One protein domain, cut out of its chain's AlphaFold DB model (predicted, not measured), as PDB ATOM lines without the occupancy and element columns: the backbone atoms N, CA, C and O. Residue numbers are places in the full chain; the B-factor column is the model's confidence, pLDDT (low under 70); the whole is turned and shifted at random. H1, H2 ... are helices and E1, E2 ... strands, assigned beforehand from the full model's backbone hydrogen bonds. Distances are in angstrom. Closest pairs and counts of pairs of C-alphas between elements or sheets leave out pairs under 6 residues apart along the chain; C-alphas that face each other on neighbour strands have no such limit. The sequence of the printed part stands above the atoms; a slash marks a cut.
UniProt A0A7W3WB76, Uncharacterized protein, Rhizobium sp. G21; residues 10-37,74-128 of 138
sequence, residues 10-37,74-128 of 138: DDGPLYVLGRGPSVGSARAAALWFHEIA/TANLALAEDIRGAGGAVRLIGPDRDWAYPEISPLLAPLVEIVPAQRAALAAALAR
ATOM      1  N   ASP A  10     -41.032 -26.339  -5.520       83.38
ATOM      2  CA  ASP A  10     -41.358 -27.348  -6.542       83.38
ATOM      3  C   ASP A  10     -42.577 -26.965  -7.393       83.38
ATOM      4  O   ASP A  10     -43.480 -27.766  -7.618       83.38
ATOM      5  N   ASP A  11     -42.650 -25.706  -7.814       86.19
ATOM      6  CA  ASP A  11     -43.764 -25.159  -8.596       86.19
ATOM      7  C   ASP A  11     -43.314 -24.494  -9.906       86.19
ATOM      8  O   ASP A  11     -44.132 -23.929 -10.635       86.19
ATOM      9  N   GLY A  12     -42.026 -24.586 -10.249       90.94
ATOM     10  CA  GLY A  12     -41.497 -23.954 -11.446       90.94
ATOM     11  C   GLY A  12     -40.042 -24.291 -11.765       90.94
ATOM     12  O   GLY A  12     -39.397 -25.066 -11.057       90.94
ATOM     13  N   PRO A  13     -39.518 -23.737 -12.870       95.56
ATOM     14  CA  PRO A  13     -38.182 -24.055 -13.344       95.56
ATOM     15  C   PRO A  13     -37.102 -23.488 -12.419       95.56
ATOM     16  O   PRO A  13     -37.086 -22.291 -12.117       95.56
ATOM     17  N   LEU A  14     -36.150 -24.345 -12.046       97.25
ATOM     18  CA  LEU A  14     -34.928 -23.966 -11.349       97.25
ATOM     19  C   LEU A  14     -33.760 -23.888 -12.334       97.25
ATOM     20  O   LEU A  14     -33.364 -24.886 -12.942       97.25
ATOM     21  N   TYR A  15     -33.167 -22.705 -12.449       97.94
ATOM     22  CA  TYR A  15     -31.916 -22.501 -13.165       97.94
ATOM     23  C   TYR A  15     -30.774 -22.273 -12.189       97.94
ATOM     24  O   TYR A  15     -30.912 -21.597 -11.169       97.94
ATOM     25  N   VAL A  16     -29.614 -22.818 -12.533       98.44
ATOM     26  CA  VAL A  16     -28.387 -22.593 -11.781       98.44
ATOM     27  C   VAL A  16     -27.392 -21.891 -12.691       98.44
ATOM     28  O   VAL A  16     -26.966 -22.448 -13.703       98.44
ATOM     29  N   LEU A  17     -27.056 -20.648 -12.360       98.44
ATOM     30  CA  LEU A  17     -26.310 -19.756 -13.239       98.44
ATOM     31  C   LEU A  17     -24.908 -19.495 -12.701       98.44
ATOM     32  O   LEU A  17     -24.738 -19.096 -11.554       98.44
ATOM     33  N   GLY A  18     -23.907 -19.666 -13.560       97.94
ATOM     34  CA  GLY A  18     -22.517 -19.311 -13.270       97.94
ATOM     35  C   GLY A  18     -21.852 -18.594 -14.441       97.94
ATOM     36  O   GLY A  18     -22.330 -18.641 -15.578       97.94
ATOM     37  N   ARG A  19     -20.729 -17.931 -14.177       97.75
ATOM     38  CA  ARG A  19     -19.827 -17.373 -15.194       97.75
ATOM     39  C   ARG A  19     -18.394 -17.772 -14.869       97.75
ATOM     40  O   ARG A  19     -18.107 -18.140 -13.732       97.75
ATOM     41  N   GLY A  20     -17.536 -17.783 -15.887       95.31
ATOM     42  CA  GLY A  20     -16.138 -18.183 -15.734       95.31
ATOM     43  C   GLY A  20     -15.978 -19.519 -14.979       95.31
ATOM     44  O   GLY A  20     -16.679 -20.487 -15.302       95.31
ATOM     45  N   PRO A  21     -15.093 -19.589 -13.965       96.50
ATOM     46  CA  PRO A  21     -14.887 -20.792 -13.153       96.50
ATOM     47  C   PRO A  21     -16.162 -21.331 -12.479       96.50
ATOM     48  O   PRO A  21     -16.351 -22.547 -12.405       96.50
ATOM     49  N   SER A  22     -17.078 -20.455 -12.054       98.00
ATOM     50  CA  SER A  22     -18.304 -20.831 -11.333       98.00
ATOM     51  C   SER A  22     -19.339 -21.560 -12.205       98.00
ATOM     52  O   SER A  22     -20.334 -22.071 -11.695       98.00
ATOM     53  N   VAL A  23     -19.113 -21.695 -13.520       97.50
ATOM     54  CA  VAL A  23     -19.887 -22.630 -14.365       97.50
ATOM     55  C   VAL A  23     -19.720 -24.076 -13.880       97.50
ATOM     56  O   VAL A  23     -20.663 -24.865 -13.967       97.50
ATOM     57  N   GLY A  24     -18.548 -24.426 -13.329       97.69
ATOM     58  CA  GLY A  24     -18.324 -25.721 -12.684       97.69
ATOM     59  C   GLY A  24     -19.253 -25.924 -11.486       97.69
ATOM     60  O   GLY A  24     -19.951 -26.937 -11.412       97.69
ATOM     61  N   SER A  25     -19.340 -24.919 -10.613       98.25
ATOM     62  CA  SER A  25     -20.246 -24.900  -9.458       98.25
ATOM     63  C   SER A  25     -21.709 -25.007  -9.873       98.25
ATOM     64  O   SER A  25     -22.453 -25.781  -9.280       98.25
ATOM     65  N   ALA A  26     -22.114 -24.307 -10.938       98.44
ATOM     66  CA  ALA A  26     -23.474 -24.376 -11.468       98.44
ATOM     67  C   ALA A  26     -23.872 -25.779 -11.929       98.44
ATOM     68  O   ALA A  26     -24.951 -26.264 -11.586       98.44
ATOM     69  N   ARG A  27     -22.984 -26.460 -12.659       98.44
ATOM     70  CA  ARG A  27     -23.208 -27.844 -13.101       98.44
ATOM     71  C   ARG A  27     -23.261 -28.818 -11.928       98.44
ATOM     72  O   ARG A  27     -24.150 -29.664 -11.897       98.44
ATOM     73  N   ALA A  28     -22.348 -28.683 -10.968       98.06
ATOM     74  CA  ALA A  28     -22.308 -29.548  -9.793       98.06
ATOM     75  C   ALA A  28     -23.548 -29.360  -8.903       98.06
ATOM     76  O   ALA A  28     -24.178 -30.331  -8.496       98.06
ATOM     77  N   ALA A  29     -23.961 -28.112  -8.683       98.00
ATOM     78  CA  ALA A  29     -25.177 -27.788  -7.952       98.00
ATOM     79  C   ALA A  29     -26.419 -28.388  -8.617       98.00
ATOM     80  O   ALA A  29     -27.199 -29.054  -7.943       98.00
ATOM     81  N   ALA A  30     -26.577 -28.222  -9.935       98.06
ATOM     82  CA  ALA A  30     -27.690 -28.830 -10.659       98.06
ATOM     83  C   ALA A  30     -27.708 -30.361 -10.521       98.06
ATOM     84  O   ALA A  30     -28.770 -30.944 -10.324       98.06
ATOM     85  N   LEU A  31     -26.538 -31.011 -10.556       96.81
ATOM     86  CA  LEU A  31     -26.433 -32.448 -10.310       96.81
ATOM     87  C   LEU A  31     -26.944 -32.831  -8.912       96.81
ATOM     88  O   LEU A  31     -27.748 -33.751  -8.807       96.81
ATOM     89  N   TRP A  32     -26.583 -32.104  -7.852       94.88
ATOM     90  CA  TRP A  32     -27.114 -32.407  -6.514       94.88
ATOM     91  C   TRP A  32     -28.605 -32.140  -6.370       94.88
ATOM     92  O   TRP A  32     -29.261 -32.845  -5.609       94.88
ATOM     93  N   PHE A  33     -29.175 -31.167  -7.077       94.75
ATOM     94  CA  PHE A  33     -30.632 -31.023  -7.096       94.75
ATOM     95  C   PHE A  33     -31.303 -32.250  -7.725       94.75
ATOM     96  O   PHE A  33     -32.297 -32.734  -7.181       94.75
ATOM     97  N   HIS A  34     -30.718 -32.823  -8.781       93.62
ATOM     98  CA  HIS A  34     -31.208 -34.073  -9.363       93.62
ATOM     99  C   HIS A  34     -31.048 -35.270  -8.417       93.62
ATOM    100  O   HIS A  34     -31.979 -36.059  -8.276       93.62
ATOM    101  N   GLU A  35     -29.889 -35.410  -7.772       91.56
ATOM    102  CA  GLU A  35     -29.540 -36.595  -6.977       91.56
ATOM    103  C   GLU A  35     -30.087 -36.564  -5.547       91.56
ATOM    104  O   GLU A  35     -30.537 -37.585  -5.045       91.56
ATOM    105  N   ILE A  36     -30.046 -35.409  -4.880       91.00
ATOM    106  CA  ILE A  36     -30.392 -35.271  -3.458       91.00
ATOM    107  C   ILE A  36     -31.841 -34.810  -3.302       91.00
ATOM    108  O   ILE A  36     -32.581 -35.351  -2.485       91.00
ATOM    109  N   ALA A  37     -32.255 -33.802  -4.077       90.56
ATOM    110  CA  ALA A  37     -33.580 -33.188  -3.948       90.56
ATOM    111  C   ALA A  37     -34.635 -33.769  -4.903       90.56
ATOM    112  O   ALA A  37     -35.805 -33.376  -4.826       90.56
ATOM    113  N   THR A  74     -20.602  -7.569 -11.611       98.19
ATOM    114  CA  THR A  74     -21.579  -6.561 -12.049       98.19
ATOM    115  C   THR A  74     -22.632  -7.166 -12.978       98.19
ATOM    116  O   THR A  74     -23.820  -6.885 -12.831       98.19
ATOM    117  N   ALA A  75     -22.227  -8.045 -13.899       97.75
ATOM    118  CA  ALA A  75     -23.145  -8.702 -14.826       97.75
ATOM    119  C   ALA A  75     -24.049  -9.732 -14.128       97.75
ATOM    120  O   ALA A  75     -25.225  -9.851 -14.481       97.75
ATOM    121  N   ASN A  76     -23.518 -10.459 -13.138       98.00
ATOM    122  CA  ASN A  76     -24.278 -11.409 -12.324       98.00
ATOM    123  C   ASN A  76     -25.323 -10.700 -11.453       98.00
ATOM    124  O   ASN A  76     -26.474 -11.131 -11.416       98.00
ATOM    125  N   LEU A  77     -24.950  -9.591 -10.805       98.44
ATOM    126  CA  LEU A  77     -25.876  -8.786 -10.005       98.44
ATOM    127  C   LEU A  77     -26.963  -8.154 -10.877       98.44
ATOM    128  O   LEU A  77     -28.137  -8.278 -10.550       98.44
ATOM    129  N   ALA A  78     -26.594  -7.561 -12.016       98.25
ATOM    130  CA  ALA A  78     -27.570  -7.000 -12.950       98.25
ATOM    131  C   ALA A  78     -28.562  -8.062 -13.444       98.25
ATOM    132  O   ALA A  78     -29.759  -7.813 -13.496       98.25
ATOM    133  N   LEU A  79     -28.084  -9.273 -13.759       97.88
ATOM    134  CA  LEU A  79     -28.971 -10.364 -14.169       97.88
ATOM    135  C   LEU A  79     -29.922 -10.789 -13.045       97.88
ATOM    136  O   LEU A  79     -31.095 -11.040 -13.305       97.88
ATOM    137  N   ALA A  80     -29.434 -10.859 -11.807       98.19
ATOM    138  CA  ALA A  80     -30.273 -11.175 -10.659       98.19
ATOM    139  C   ALA A  80     -31.384 -10.131 -10.457       98.19
ATOM    140  O   ALA A  80     -32.527 -10.508 -10.210       98.19
ATOM    141  N   GLU A  81     -31.064  -8.844 -10.606       98.19
ATOM    142  CA  GLU A  81     -32.049  -7.762 -10.520       98.19
ATOM    143  C   GLU A  81     -33.062  -7.803 -11.667       98.19
ATOM    144  O   GLU A  81     -34.257  -7.691 -11.406       98.19
ATOM    145  N   ASP A  82     -32.628  -8.056 -12.906       97.31
ATOM    146  CA  ASP A  82     -33.537  -8.214 -14.051       97.31
ATOM    147  C   ASP A  82     -34.555  -9.342 -13.797       97.31
ATOM    148  O   ASP A  82     -35.760  -9.171 -13.993       97.31
ATOM    149  N   ILE A  83     -34.086 -10.494 -13.295       97.62
ATOM    150  CA  ILE A  83     -34.944 -11.647 -12.985       97.62
ATOM    151  C   ILE A  83     -35.931 -11.312 -11.861       97.62
ATOM    152  O   ILE A  83     -37.116 -11.633 -11.971       97.62
ATOM    153  N   ARG A  84     -35.465 -10.646 -10.795       97.50
ATOM    154  CA  ARG A  84     -36.326 -10.195  -9.689       97.50
ATOM    155  C   ARG A  84     -37.373  -9.191 -10.167       97.50
ATOM    156  O   ARG A  84     -38.537  -9.309  -9.793       97.50
ATOM    157  N   GLY A  85     -36.986  -8.248 -11.026       97.19
ATOM    158  CA  GLY A  85     -37.880  -7.258 -11.631       97.19
ATOM    159  C   GLY A  85     -38.974  -7.890 -12.494       97.19
ATOM    160  O   GLY A  85     -40.110  -7.418 -12.490       97.19
ATOM    161  N   ALA A  86     -38.671  -9.008 -13.159       95.94
ATOM    162  CA  ALA A  86     -39.638  -9.821 -13.899       95.94
ATOM    163  C   ALA A  86     -40.474 -10.771 -13.005       95.94
ATOM    164  O   ALA A  86     -41.332 -11.509 -13.496       95.94
ATOM    165  N   GLY A  87     -40.266 -10.747 -11.685       95.50
ATOM    166  CA  GLY A  87     -41.023 -11.518 -10.697       95.50
ATOM    167  C   GLY A  87     -40.444 -12.893 -10.359       95.50
ATOM    168  O   GLY A  87     -41.070 -13.617  -9.589       95.50
ATOM    169  N   GLY A  88     -39.279 -13.254 -10.901       96.62
ATOM    170  CA  GLY A  88     -38.578 -14.484 -10.540       96.62
ATOM    171  C   GLY A  88     -37.902 -14.395  -9.169       96.62
ATOM    172  O   GLY A  88     -37.540 -13.320  -8.686       96.62
ATOM    173  N   ALA A  89     -37.689 -15.544  -8.536       96.50
ATOM    174  CA  ALA A  89     -36.973 -15.647  -7.272       96.50
ATOM    175  C   ALA A  89     -35.487 -15.943  -7.512       96.50
ATOM    176  O   ALA A  89     -35.140 -16.858  -8.255       96.50
ATOM    177  N   VAL A  90     -34.592 -15.196  -6.857       97.50
ATOM    178  CA  VAL A  90     -33.137 -15.372  -7.002       97.50
ATOM    179  C   VAL A  90     -32.462 -15.474  -5.639       97.50
ATOM    180  O   VAL A  90     -32.699 -14.631  -4.765       97.50
ATOM    181  N   ARG A  91     -31.575 -16.461  -5.480       97.75
ATOM    182  CA  ARG A  91     -30.596 -16.553  -4.389       97.75
ATOM    183  C   ARG A  91     -29.185 -16.583  -4.958       97.75
ATOM    184  O   ARG A  91     -28.907 -17.311  -5.908       97.75
ATOM    185  N   LEU A  92     -28.301 -15.780  -4.380       98.38
ATOM    186  CA  LEU A  92     -26.919 -15.642  -4.811       98.38
ATOM    187  C   LEU A  92     -25.948 -16.293  -3.823       98.38
ATOM    188  O   LEU A  92     -26.055 -16.124  -2.608       98.38
ATOM    189  N   ILE A  93     -24.959 -16.992  -4.372       98.31
ATOM    190  CA  ILE A  93     -23.826 -17.590  -3.669       98.31
ATOM    191  C   ILE A  93     -22.588 -16.745  -3.964       98.31
ATOM    192  O   ILE A  93     -22.222 -16.565  -5.123       98.31
ATOM    193  N   GLY A  94     -21.928 -16.231  -2.932       97.94
ATOM    194  CA  GLY A  94     -20.777 -15.342  -3.095       97.94
ATOM    195  C   GLY A  94     -20.455 -14.566  -1.821       97.94
ATOM    196  O   GLY A  94     -21.278 -14.545  -0.903       97.94
ATOM    197  N   PRO A  95     -19.305 -13.879  -1.749       96.88
ATOM    198  CA  PRO A  95     -19.015 -12.981  -0.639       96.88
ATOM    199  C   PRO A  95     -20.090 -11.887  -0.542       96.88
ATOM    200  O   PRO A  95     -20.436 -11.241  -1.540       96.88
ATOM    201  N   ASP A  96     -20.627 -11.696   0.665       95.12
ATOM    202  CA  ASP A  96     -21.679 -10.717   0.976       95.12
ATOM    203  C   ASP A  96     -22.998 -10.928   0.193       95.12
ATOM    204  O   ASP A  96     -23.708  -9.969  -0.119       95.12
ATOM    205  N   ARG A  97     -23.313 -12.178  -0.178       96.06
ATOM    206  CA  ARG A  97     -24.570 -12.576  -0.848       96.06
ATOM    207  C   ARG A  97     -25.516 -13.326   0.096       96.06
ATOM    208  O   ARG A  97     -25.186 -13.546   1.258       96.06
ATOM    209  N   ASP A  98     -26.676 -13.749  -0.420       95.75
ATOM    210  CA  ASP A  98     -27.689 -14.504   0.335       95.75
ATOM    211  C   ASP A  98     -27.088 -15.744   1.017       95.75
ATOM    212  O   ASP A  98     -27.330 -16.016   2.193       95.75
ATOM    213  N   TRP A  99     -26.260 -16.487   0.277       95.69
ATOM    214  CA  TRP A  99     -25.561 -17.677   0.746       95.69
ATOM    215  C   TRP A  99     -24.053 -17.439   0.709       95.69
ATOM    216  O   TRP A  99     -23.346 -17.823  -0.228       95.69
ATOM    217  N   ALA A 100     -23.582 -16.747   1.744       95.75
ATOM    218  CA  ALA A 100     -22.226 -16.234   1.812       95.75
ATOM    219  C   ALA A 100     -21.161 -17.284   2.161       95.75
ATOM    220  O   ALA A 100     -21.386 -18.218   2.936       95.75
ATOM    221  N   TYR A 101     -19.961 -17.053   1.631       95.38
ATOM    222  CA  TYR A 101     -18.703 -17.676   2.034       95.38
ATOM    223  C   TYR A 101     -17.613 -16.585   2.152       95.38
ATOM    224  O   TYR A 101     -17.806 -15.489   1.616       95.38
ATOM    225  N   PRO A 102     -16.494 -16.831   2.865       94.94
ATOM    226  CA  PRO A 102     -15.430 -15.838   3.034       94.94
ATOM    227  C   PRO A 102     -14.819 -15.395   1.705       94.94
ATOM    228  O   PRO A 102     -14.670 -16.196   0.787       94.94
ATOM    229  N   GLU A 103     -14.403 -14.137   1.607       95.25
ATOM    230  CA  GLU A 103     -13.735 -13.660   0.399       95.25
ATOM    231  C   GLU A 103     -12.458 -14.466   0.106       95.25
ATOM    232  O   GLU A 103     -11.610 -14.673   0.974       95.25
ATOM    233  N   ILE A 104     -12.350 -14.943  -1.133       96.00
ATOM    234  CA  ILE A 104     -11.240 -15.748  -1.642       96.00
ATOM    235  C   ILE A 104     -10.963 -15.339  -3.089       96.00
ATOM    236  O   ILE A 104     -11.814 -14.737  -3.747       96.00
ATOM    237  N   SER A 105      -9.781 -15.691  -3.602       96.38
ATOM    238  CA  SER A 105      -9.477 -15.578  -5.030       96.38
ATOM    239  C   SER A 105     -10.608 -16.182  -5.876       96.38
ATOM    240  O   SER A 105     -10.931 -17.358  -5.678       96.38
ATOM    241  N   PRO A 106     -11.174 -15.447  -6.851       95.00
ATOM    242  CA  PRO A 106     -12.243 -15.963  -7.702       95.00
ATOM    243  C   PRO A 106     -11.910 -17.251  -8.454       95.00
ATOM    244  O   PRO A 106     -12.788 -18.068  -8.705       95.00
ATOM    245  N   LEU A 107     -10.630 -17.488  -8.762       95.19
ATOM    246  CA  LEU A 107     -10.185 -18.743  -9.377       95.19
ATOM    247  C   LEU A 107     -10.405 -19.961  -8.466       95.19
ATOM    248  O   LEU A 107     -10.544 -21.077  -8.957       95.19
ATOM    249  N   LEU A 108     -10.439 -19.746  -7.150       97.00
ATOM    250  CA  LEU A 108     -10.693 -20.768  -6.135       97.00
ATOM    251  C   LEU A 108     -12.137 -20.743  -5.620       97.00
ATOM    252  O   LEU A 108     -12.510 -21.629  -4.852       97.00
ATOM    253  N   ALA A 109     -12.956 -19.773  -6.044       97.69
ATOM    254  CA  ALA A 109     -14.350 -19.662  -5.629       97.69
ATOM    255  C   ALA A 109     -15.141 -20.969  -5.823       97.69
ATOM    256  O   ALA A 109     -15.833 -21.358  -4.878       97.69
ATOM    257  N   PRO A 110     -14.980 -21.737  -6.927       97.62
ATOM    258  CA  PRO A 110     -15.714 -22.991  -7.096       97.62
ATOM    259  C   PRO A 110     -15.521 -24.015  -5.970       97.62
ATOM    260  O   PRO A 110     -16.429 -24.791  -5.676       97.62
ATOM    261  N   LEU A 111     -14.364 -24.000  -5.298       96.94
ATOM    262  CA  LEU A 111     -14.067 -24.918  -4.195       96.94
ATOM    263  C   LEU A 111     -14.891 -24.619  -2.938       96.94
ATOM    264  O   LEU A 111     -15.149 -25.525  -2.152       96.94
ATOM    265  N   VAL A 112     -15.297 -23.362  -2.739       97.00
ATOM    266  CA  VAL A 112     -16.068 -22.930  -1.562       97.00
ATOM    267  C   VAL A 112     -17.545 -22.718  -1.876       97.00
ATOM    268  O   VAL A 112     -18.384 -22.972  -1.019       97.00
ATOM    269  N   GLU A 113     -17.877 -22.348  -3.113       97.81
ATOM    270  CA  GLU A 113     -19.241 -22.254  -3.655       97.81
ATOM    271  C   GLU A 113     -20.024 -23.570  -3.555       97.81
ATOM    272  O   GLU A 113     -21.246 -23.572  -3.387       97.81
ATOM    273  N   ILE A 114     -19.300 -24.689  -3.622       95.75
ATOM    274  CA  ILE A 114     -19.813 -26.055  -3.508       95.75
ATOM    275  C   ILE A 114     -20.633 -26.249  -2.221       95.75
ATOM    276  O   ILE A 114     -21.692 -26.872  -2.233       95.75
ATOM    277  N   VAL A 115     -20.175 -25.667  -1.108       95.88
ATOM    278  CA  VAL A 115     -20.725 -25.903   0.230       95.88
ATOM    279  C   VAL A 115     -22.129 -25.310   0.385       95.88
ATOM    280  O   VAL A 115     -23.047 -26.053   0.742       95.88
ATOM    281  N   PRO A 116     -22.375 -24.008   0.129       95.81
ATOM    282  CA  PRO A 116     -23.729 -23.466   0.179       95.81
ATOM    283  C   PRO A 116     -24.655 -24.113  -0.859       95.81
ATOM    284  O   PRO A 116     -25.825 -24.322  -0.546       95.81
ATOM    285  N   ALA A 117     -24.154 -24.498  -2.036       95.62
ATOM    286  CA  ALA A 117     -24.956 -25.200  -3.037       95.62
ATOM    287  C   ALA A 117     -25.427 -26.587  -2.556       95.62
ATOM    288  O   ALA A 117     -26.611 -26.904  -2.660       95.62
ATOM    289  N   GLN A 118     -24.538 -27.386  -1.958       94.88
ATOM    290  CA  GLN A 118     -24.893 -28.668  -1.334       94.88
ATOM    291  C   GLN A 118     -25.903 -28.484  -0.200       94.88
ATOM    292  O   GLN A 118     -26.868 -29.239  -0.092       94.88
ATOM    293  N   ARG A 119     -25.718 -27.451   0.632       94.12
ATOM    294  CA  ARG A 119     -26.661 -27.119   1.710       94.12
ATOM    295  C   ARG A 119     -28.032 -26.718   1.170       94.12
ATOM    296  O   ARG A 119     -29.027 -27.078   1.788       94.12
ATOM    297  N   ALA A 120     -28.092 -26.006   0.045       93.88
ATOM    298  CA  ALA A 120     -29.345 -25.652  -0.617       93.88
ATOM    299  C   ALA A 120     -30.066 -26.894  -1.164       93.88
ATOM    300  O   ALA A 120     -31.252 -27.068  -0.901       93.88
ATOM    301  N   ALA A 121     -29.346 -27.794  -1.842       93.75
ATOM    302  CA  ALA A 121     -29.914 -29.055  -2.326       93.75
ATOM    303  C   ALA A 121     -30.419 -29.936  -1.170       93.75
ATOM    304  O   ALA A 121     -31.530 -30.456  -1.230       93.75
ATOM    305  N   LEU A 122     -29.650 -30.048  -0.079       93.38
ATOM    306  CA  LEU A 122     -30.066 -30.779   1.120       93.38
ATOM    307  C   LEU A 122     -31.299 -30.150   1.781       93.38
ATOM    308  O   LEU A 122     -32.218 -30.866   2.167       93.38
ATOM    309  N   ALA A 123     -31.344 -28.822   1.904       91.62
ATOM    310  CA  ALA A 123     -32.501 -28.127   2.461       91.62
ATOM    311  C   ALA A 123     -33.762 -28.356   1.610       91.62
ATOM    312  O   ALA A 123     -34.818 -28.657   2.163       91.62
ATOM    313  N   ALA A 124     -33.639 -28.292   0.280       91.94
ATOM    314  CA  ALA A 124     -34.735 -28.598  -0.638       91.94
ATOM    315  C   ALA A 124     -35.202 -30.055  -0.501       91.94
ATOM    316  O   ALA A 124     -36.398 -30.312  -0.419       91.94
ATOM    317  N   ALA A 125     -34.274 -31.010  -0.409       91.56
ATOM    318  CA  ALA A 125     -34.596 -32.419  -0.197       91.56
ATOM    319  C   ALA A 125     -35.380 -32.650   1.105       91.56
ATOM    320  O   ALA A 125     -36.411 -33.322   1.097       91.56
ATOM    321  N   LEU A 126     -34.932 -32.040   2.209       90.69
ATOM    322  CA  LEU A 126     -35.597 -32.131   3.511       90.69
ATOM    323  C   LEU A 126     -36.998 -31.515   3.487       90.69
ATOM    324  O   LEU A 126     -37.937 -32.132   3.984       90.69
ATOM    325  N   ALA A 127     -37.160 -30.341   2.870       88.56
ATOM    326  CA  ALA A 127     -38.463 -29.688   2.728       88.56
ATOM    327  C   ALA A 127     -39.471 -30.537   1.931       88.56
ATOM    328  O   ALA A 127     -40.677 -30.419   2.125       88.56
ATOM    329  N   ARG A 128     -38.973 -31.415   1.053       85.62
ATOM    330  CA  ARG A 128     -39.769 -32.290   0.180       85.62
ATOM    331  C   ARG A 128     -39.970 -33.697   0.735       85.62
ATOM    332  O   ARG A 128     -40.688 -34.481   0.123       85.62
TER     333      ARG A 128
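This is residues 10 to 37 and 74 to 128 of the 138 residues of an uncharacterized protein of Rhizobium sp. G21 (UniProt A0A7W3WB76). Two long helices, H1 and H3, lie side by side as one layer; strand E1 packs on H1, and E2, near E1, lies between that layer and H2. The 83 printed residues hold E1, H1, H2, E2, H3 in chain order, mostly helix; the whole is compact, radius of gyration of the C-alphas 12.7 A, spanning 35 by 29 by 19 A.

H3, residues 106 to 127, touches H1, residues 20 to 35, closest at C-alphas 121 and 33, 5.2 A; they run the same way at a shallow tilt of 20 degrees. E1, residues 14 to 18, comes within 5.2 A of H1 at C-alphas 16 and 26. E2, residues 89 to 93, comes closest to H2, residues 74 to 85, at C-alphas 90 and 80, 6.3 A. E1 and E2 pair with no named strand. Every O i to N i+4 pair is within hydrogen-bond range in H2, 10 of 12 in H1, 12 of 18 in H3.

H3 is 31.4 A long, H1 24.4 A. E1 begins at C-alpha 14 (-34.928, -23.966, -11.349); H3 ends at C-alpha 127 (-38.463, -29.688, 2.728).

Residues 38 to 73 are not printed; C-alphas 37 and 74 are 30.3 A apart. The link E2 to H3 is long. No printed residue is under 70 in pLDDT.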